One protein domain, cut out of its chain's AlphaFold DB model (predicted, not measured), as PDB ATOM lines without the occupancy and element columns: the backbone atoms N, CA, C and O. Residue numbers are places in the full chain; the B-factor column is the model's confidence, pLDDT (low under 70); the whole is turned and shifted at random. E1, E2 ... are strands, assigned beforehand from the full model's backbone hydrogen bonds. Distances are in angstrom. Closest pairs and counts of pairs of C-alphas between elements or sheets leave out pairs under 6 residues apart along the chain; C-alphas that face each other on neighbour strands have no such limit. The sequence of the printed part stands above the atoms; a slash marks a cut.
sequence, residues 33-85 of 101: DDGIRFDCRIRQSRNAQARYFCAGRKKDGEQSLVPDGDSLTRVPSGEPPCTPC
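Overview. This is residues 33 to 85 of the 101 residues of an uncharacterized protein of Candidatus Kentron sp. LPFa (UniProt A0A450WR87). A small, strongly twisted antiparallel sheet, E1 - E2 - E3, is a meander, each strand the antiparallel neighbour of the one before; short E4 is set off from it, near E1. The 53 printed residues hold four named strands in the order E1 to E4 and no named helix: all strand, with 23 residues in named elements, under half. The whole is only just compact, close to loose, with radius of gyration of the C-alphas 11.5 A and spans of 32 by 25 by 20 A.

Along the chain. Find C-alpha 36 at (-34.643, 6.360, -38.159); E1 runs from there to residue 44, 22.2 A, and bends by 70 degrees at residue 39. Next come E2, residues 50 to 55, 16.6 A, E3, residues 63 to 66, and E4, residues 73 to 76, ending at (-34.500, -2.673, -29.776).

Arrangement. Look at hairpin E1 and E2: N 41 and O 53 are 2.8 A apart. In hairpin E2 and E3, N 66 and O 52 are 2.8 A apart. E4 pairs with no named strand and is apart from E2 and E3.

Size, cuts and confidence. C-alphas 46 and 80, the two farthest apart, are 33.0 A apart. The printed part has no cut and no long link; pLDDT is under 70 at residues 59 to 61.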
ATOM      1  N   ASP A  33     -27.985   6.258 -43.866       94.94
ATOM      2  CA  ASP A  33     -27.922   7.719 -43.804       94.94
ATOM      3  C   ASP A  33     -28.431   8.218 -42.431       94.94
ATOM      4  O   ASP A  33     -28.871   9.361 -42.297       94.94
ATOM      5  N   ASP A  34     -28.413   7.339 -41.418       91.94
ATOM      6  CA  ASP A  34     -28.935   7.545 -40.061       91.94
ATOM      7  C   ASP A  34     -30.435   7.898 -40.013       91.94
ATOM      8  O   ASP A  34     -30.953   8.428 -39.023       91.94
ATOM      9  N   GLY A  35     -31.181   7.572 -41.073       93.25
ATOM     10  CA  GLY A  35     -32.625   7.721 -41.122       93.25
ATOM     11  C   GLY A  35     -33.311   6.711 -40.207       93.25
ATOM     12  O   GLY A  35     -33.273   5.503 -40.439       93.25
ATOM     13  N   ILE A  36     -33.982   7.206 -39.161       92.69
ATOM     14  CA  ILE A  36     -34.643   6.360 -38.159       92.69
ATOM     15  C   ILE A  36     -36.129   6.194 -38.481       92.69
ATOM     16  O   ILE A  36     -36.886   7.165 -38.593       92.69
ATOM     17  N   ARG A  37     -36.573   4.938 -38.554       92.88
ATOM     18  CA  ARG A  37     -37.985   4.540 -38.588       92.88
ATOM     19  C   ARG A  37     -38.371   3.954 -37.237       92.88
ATOM     20  O   ARG A  37     -37.725   3.024 -36.771       92.88
ATOM     21  N   PHE A  38     -39.425   4.490 -36.633       91.44
ATOM     22  CA  PHE A  38     -39.886   4.110 -35.296       91.44
ATOM     23  C   PHE A  38     -41.071   3.139 -35.346       91.44
ATOM     24  O   PHE A  38     -41.773   3.037 -36.358       91.44
ATOM     25  N   ASP A  39     -41.306   2.467 -34.217       90.62
ATOM     26  CA  ASP A  39     -42.458   1.595 -33.973       90.62
ATOM     27  C   ASP A  39     -42.638   0.503 -35.055       90.62
ATOM     28  O   ASP A  39     -43.754   0.162 -35.454       90.62
ATOM     29  N   CYS A  40     -41.523  -0.039 -35.554       91.75
ATOM     30  CA  CYS A  40     -41.485  -1.081 -36.573       91.75
ATOM     31  C   CYS A  40     -41.894  -2.443 -36.019       91.75
ATOM     32  O   CYS A  40     -41.529  -2.792 -34.902       91.75
ATOM     33  N   ARG A  41     -42.612  -3.232 -36.818       90.56
ATOM     34  CA  ARG A  41     -43.060  -4.595 -36.505       90.56
ATOM     35  C   ARG A  41     -42.832  -5.510 -37.698       90.56
ATOM     36  O   ARG A  41     -42.925  -5.073 -38.847       90.56
ATOM     37  N   ILE A  42     -42.588  -6.786 -37.423       90.00
ATOM     38  CA  ILE A  42     -42.515  -7.819 -38.458       90.00
ATOM     39  C   ILE A  42     -43.885  -8.474 -38.568       90.00
ATOM     40  O   ILE A  42     -44.414  -8.993 -37.591       90.00
ATOM     41  N   ARG A  43     -44.446  -8.502 -39.775       87.31
ATOM     42  CA  ARG A  43     -45.610  -9.329 -40.098       87.31
ATOM     43  C   ARG A  43     -45.156 -10.464 -41.003       87.31
ATOM     44  O   ARG A  43     -44.493 -10.226 -42.014       87.31
ATOM     45  N   GLN A  44     -45.506 -11.697 -40.649       79.38
ATOM     46  CA  GLN A  44     -45.200 -12.853 -41.487       79.38
ATOM     47  C   GLN A  44     -46.021 -12.801 -42.782       79.38
ATOM     48  O   GLN A  44     -47.236 -12.590 -42.765       79.38
ATOM     49  N   SER A  45     -45.347 -12.981 -43.917       73.44
ATOM     50  CA  SER A  45     -45.991 -13.192 -45.213       73.44
ATOM     51  C   SER A  45     -46.270 -14.680 -45.442       73.44
ATOM     52  O   SER A  45     -45.580 -15.539 -44.896       73.44
ATOM     53  N   ARG A  46     -47.220 -14.993 -46.335       75.94
ATOM     54  CA  ARG A  46     -47.538 -16.375 -46.759       75.94
ATOM     55  C   ARG A  46     -46.326 -17.149 -47.297       75.94
ATOM     56  O   ARG A  46     -46.331 -18.370 -47.256       75.94
ATOM     57  N   ASN A  47     -45.294 -16.444 -47.756       79.75
ATOM     58  CA  ASN A  47     -44.084 -17.024 -48.342       79.75
ATOM     59  C   ASN A  47     -42.904 -17.086 -47.353       79.75
ATOM     60  O   ASN A  47     -41.759 -17.075 -47.787       79.75
ATOM     61  N   ALA A  48     -43.160 -17.042 -46.040       76.75
ATOM     62  CA  ALA A  48     -42.148 -16.995 -44.972       76.75
ATOM     63  C   ALA A  48     -41.188 -15.783 -44.997       76.75
ATOM     64  O   ALA A  48     -40.361 -15.636 -44.102       76.75
ATOM     65  N   GLN A  49     -41.322 -14.871 -45.961       83.56
ATOM     66  CA  GLN A  49     -40.571 -13.619 -45.983       83.56
ATOM     67  C   GLN A  49     -41.091 -12.655 -44.910       83.56
ATOM     68  O   GLN A  49     -42.301 -12.397 -44.822       83.56
ATOM     69  N   ALA A  50     -40.173 -12.103 -44.116       87.31
ATOM     70  CA  ALA A  50     -40.468 -11.045 -43.162       87.31
ATOM     71  C   ALA A  50     -40.912  -9.776 -43.904       87.31
ATOM     72  O   ALA A  50     -40.295  -9.359 -44.882       87.31
ATOM     73  N   ARG A  51     -42.006  -9.154 -43.457       91.44
ATOM     74  CA  ARG A  51     -42.425  -7.835 -43.943       91.44
ATOM     75  C   ARG A  51     -42.398  -6.844 -42.799       91.44
ATOM     76  O   ARG A  51     -43.044  -7.061 -41.776       91.44
ATOM     77  N   TYR A  52     -41.683  -5.751 -43.005       92.44
ATOM     78  CA  TYR A  52     -41.465  -4.726 -41.998       92.44
ATOM     79  C   TYR A  52     -42.475  -3.603 -42.182       92.44
ATOM     80  O   TYR A  52     -42.601  -3.046 -43.270       92.44
ATOM     81  N   PHE A  53     -43.191  -3.267 -41.118       92.00
ATOM     82  CA  PHE A  53     -44.158  -2.178 -41.098       92.00
ATOM     83  C   PHE A  53     -43.794  -1.230 -39.970       92.00
ATOM     84  O   PHE A  53     -43.743  -1.664 -38.825       92.00
ATOM     85  N   CYS A  54     -43.542   0.035 -40.281       91.75
ATOM     86  CA  CYS A  54     -43.178   1.055 -39.295       91.75
ATOM     87  C   CYS A  54     -44.231   2.152 -39.242       91.75
ATOM     88  O   CYS A  54     -44.996   2.312 -40.197       91.75
ATOM     89  N   ALA A  55     -44.256   2.921 -38.153       89.50
ATOM     90  CA  ALA A  55     -45.139   4.075 -38.063       89.50
ATOM     91  C   ALA A  55     -44.897   5.031 -39.240       89.50
ATOM     92  O   ALA A  55     -43.757   5.362 -39.589       89.50
ATOM     93  N   GLY A  56     -45.991   5.454 -39.869       81.38
ATOM     94  CA  GLY A  56     -45.965   6.485 -40.891       81.38
ATOM     95  C   GLY A  56     -45.449   7.808 -40.326       81.38
ATOM     96  O   GLY A  56     -45.462   8.065 -39.124       81.38
ATOM     97  N   ARG A  57     -45.016   8.707 -41.217       71.88
ATOM     98  CA  ARG A  57     -44.604  10.069 -40.826       71.88
ATOM     99  C   ARG A  57     -45.771  10.905 -40.283       71.88
ATOM    100  O   ARG A  57     -45.553  11.930 -39.640       71.88
ATOM    101  N   LYS A  58     -47.006  10.497 -40.579       70.69
ATOM    102  CA  LYS A  58     -48.234  11.145 -40.121       70.69
ATOM    103  C   LYS A  58     -48.654  10.570 -38.768       70.69
ATOM    104  O   LYS A  58     -48.458   9.398 -38.480       70.69
ATOM    105  N   LYS A  59     -49.263  11.408 -37.924       65.62
ATOM    106  CA  LYS A  59     -49.788  11.015 -36.602       65.62
ATOM    107  C   LYS A  59     -51.168  10.336 -36.683       65.62
ATOM    108  O   LYS A  59     -51.956  10.441 -35.748       65.62
ATOM    109  N   ASP A  60     -51.493   9.696 -37.800       69.94
ATOM    110  CA  ASP A  60     -52.764   8.985 -38.010       69.94
ATOM    111  C   ASP A  60     -52.728   7.542 -37.483       69.94
ATOM    112  O   ASP A  60     -53.772   6.908 -37.346       69.94
ATOM    113  N   GLY A  61     -51.543   7.049 -37.115       69.25
ATOM    114  CA  GLY A  61     -51.353   5.673 -36.664       69.25
ATOM    115  C   GLY A  61     -51.302   4.668 -37.813       69.25
ATOM    116  O   GLY A  61     -51.324   3.463 -37.560       69.25
ATOM    117  N   GLU A  62     -51.215   5.141 -39.060       81.88
ATOM    118  CA  GLU A  62     -50.970   4.291 -40.217       81.88
ATOM    119  C   GLU A  62     -49.557   3.690 -40.132       81.88
ATOM    120  O   GLU A  62     -48.597   4.354 -39.733       81.88
ATOM    121  N   GLN A  63     -49.421   2.417 -40.511       85.94
ATOM    122  CA  GLN A  63     -48.120   1.774 -40.672       85.94
ATOM    123  C   GLN A  63     -47.807   1.620 -42.155       85.94
ATOM    124  O   GLN A  63     -48.627   1.108 -42.916       85.94
ATOM    125  N   SER A  64     -46.600   1.999 -42.557       89.00
ATOM    126  CA  SER A  64     -46.135   1.859 -43.935       89.00
ATOM    127  C   SER A  64     -45.181   0.677 -44.062       89.00
ATOM    128  O   SER A  64     -44.312   0.476 -43.209       89.00
ATOM    129  N   LEU A  65     -45.330  -0.089 -45.147       91.81
ATOM    130  CA  LEU A  65     -44.372  -1.126 -45.523       91.81
ATOM    131  C   LEU A  65     -42.999  -0.488 -45.763       91.81
ATOM    132  O   LEU A  65     -42.891   0.528 -46.454       91.81
ATOM    133  N   VAL A  66     -41.957  -1.106 -45.220       93.00
ATOM    134  CA  VAL A  66     -40.568  -0.736 -45.478       93.00
ATOM    135  C   VAL A  66     -39.982  -1.739 -46.469       93.00
ATOM    136  O   VAL A  66     -39.820  -2.910 -46.107       93.00
ATOM    137  N   PRO A  67     -39.708  -1.326 -47.720       90.56
ATOM    138  CA  PRO A  67     -38.990  -2.175 -48.661       90.56
ATOM    139  C   PRO A  67     -37.584  -2.446 -48.128       90.56
ATOM    140  O   PRO A  67     -37.011  -1.606 -47.435       90.56
ATOM    141  N   ASP A  68     -37.067  -3.636 -48.426       90.06
ATOM    142  CA  ASP A  68     -35.711  -4.057 -48.062       90.06
ATOM    143  C   ASP A  68     -35.393  -3.908 -46.564       90.06
ATOM    144  O   ASP A  68     -34.249  -3.671 -46.184       90.06
ATOM    145  N   GLY A  69     -36.399  -4.065 -45.691       90.44
ATOM    146  CA  GLY A  69     -36.233  -3.910 -44.242       90.44
ATOM    147  C   GLY A  69     -35.186  -4.849 -43.628       90.44
ATOM    148  O   GLY A  69     -34.571  -4.483 -42.632       90.44
ATOM    149  N   ASP A  70     -34.921  -5.999 -44.259       91.38
ATOM    150  CA  ASP A  70     -33.849  -6.930 -43.874       91.38
ATOM    151  C   ASP A  70     -32.437  -6.337 -44.039       91.38
ATOM    152  O   ASP A  70     -31.492  -6.819 -43.422       91.38
ATOM    153  N   SER A  71     -32.280  -5.298 -44.868       93.69
ATOM    154  CA  SER A  71     -31.003  -4.604 -45.089       93.69
ATOM    155  C   SER A  71     -30.738  -3.469 -44.094       93.69
ATOM    156  O   SER A  71     -29.664  -2.870 -44.120       93.69
ATOM    157  N   LEU A  72     -31.712  -3.153 -43.234       95.62
ATOM    158  CA  LEU A  72     -31.641  -2.050 -42.282       95.62
ATOM    159  C   LEU A  72     -31.209  -2.541 -40.898       95.62
ATOM    160  O   LEU A  72     -31.495  -3.669 -40.490       95.62
ATOM    161  N   THR A  73     -30.568  -1.662 -40.133       96.06
ATOM    162  CA  THR A  73     -30.132  -1.986 -38.774       96.06
ATOM    163  C   THR A  73     -31.327  -1.984 -37.832       96.06
ATOM    164  O   THR A  73     -31.981  -0.956 -37.647       96.06
ATOM    165  N   ARG A  74     -31.603  -3.130 -37.205       94.69
ATOM    166  CA  ARG A  74     -32.627  -3.260 -36.164       94.69
ATOM    167  C   ARG A  74     -32.072  -2.820 -34.811       94.69
ATOM    168  O   ARG A  74     -31.102  -3.399 -34.337       94.69
ATOM    169  N   VAL A  75     -32.743  -1.866 -34.167       94.44
ATOM    170  CA  VAL A  75     -32.443  -1.424 -32.795       94.44
ATOM    171  C   VAL A  75     -33.635  -1.727 -31.884       94.44
ATOM    172  O   VAL A  75     -34.762  -1.364 -32.243       94.44
ATOM    173  N   PRO A  76     -33.434  -2.395 -30.733       91.94
ATOM    174  CA  PRO A  76     -34.500  -2.673 -29.776       91.94
ATOM    175  C   PRO A  76     -35.217  -1.406 -29.305       91.94
ATOM    176  O   PRO A  76     -34.636  -0.324 -29.217       91.94
ATOM    177  N   SER A  77     -36.500  -1.537 -28.975       90.75
ATOM    178  CA  SER A  77     -37.237  -0.425 -28.384       90.75
ATOM    179  C   SER A  77     -36.630   0.009 -27.050       90.75
ATOM    180  O   SER A  77     -36.316  -0.826 -26.206       90.75
ATOM    181  N   GLY A  78     -36.510   1.323 -26.847       87.00
ATOM    182  CA  GLY A  78     -35.997   1.908 -25.607       87.00
ATOM    183  C   GLY A  78     -34.473   2.017 -25.532       87.00
ATOM    184  O   GLY A  78     -33.977   2.708 -24.644       87.00
ATOM    185  N   GLU A  79     -33.738   1.413 -26.466       90.00
ATOM    186  CA  GLU A  79     -32.299   1.632 -26.614       90.00
ATOM    187  C   GLU A  79     -32.035   2.849 -27.510       90.00
ATOM    188  O   GLU A  79     -32.524   2.875 -28.640       90.00
ATOM    189  N   PRO A  80     -31.255   3.857 -27.072       89.75
ATOM    190  CA  PRO A  80     -30.910   4.993 -27.920       89.75
ATOM    191  C   PRO A  80     -30.290   4.549 -29.261       89.75
ATOM    192  O   PRO A  80     -29.418   3.682 -29.262       89.75
ATOM    193  N   PRO A  81     -30.704   5.137 -30.402       91.06
ATOM    194  CA  PRO A  81     -31.593   6.298 -30.548       91.06
ATOM    195  C   PRO A  81     -33.098   5.955 -30.600       91.06
ATOM    196  O   PRO A  81     -33.934   6.840 -30.791       91.06
ATOM    197  N   CYS A  82     -33.463   4.682 -30.455       89.88
ATOM    198  CA  CYS A  82     -34.842   4.225 -30.491       89.88
ATOM    199  C   CYS A  82     -35.596   4.633 -29.219       89.88
ATOM    200  O   CYS A  82     -35.272   4.222 -28.105       89.88
ATOM    201  N   THR A  83     -36.655   5.430 -29.369       87.44
ATOM    202  CA  THR A  83     -37.537   5.720 -28.235       87.44
ATOM    203  C   THR A  83     -38.345   4.477 -27.863       87.44
ATOM    204  O   THR A  83     -38.654   3.675 -28.751       87.44
ATOM    205  N   PRO A  84     -38.758   4.328 -26.591       86.56
ATOM    206  CA  PRO A  84     -39.729   3.315 -26.214       86.56
ATOM    207  C   PRO A  84     -40.956   3.363 -27.123       86.56
ATOM    208  O   PRO A  84     -41.407   4.443 -27.523       86.56
ATOM    209  N   CYS A  85     -41.471   2.182 -27.447       84.19
ATOM    210  CA  CYS A  85     -42.592   2.029 -28.346       84.19
ATOM    211  C   CYS A  85     -43.780   2.842 -27.868       84.19
ATOM    212  O   CYS A  85     -44.207   2.750 -26.712       84.19
TER     213      CYS A  85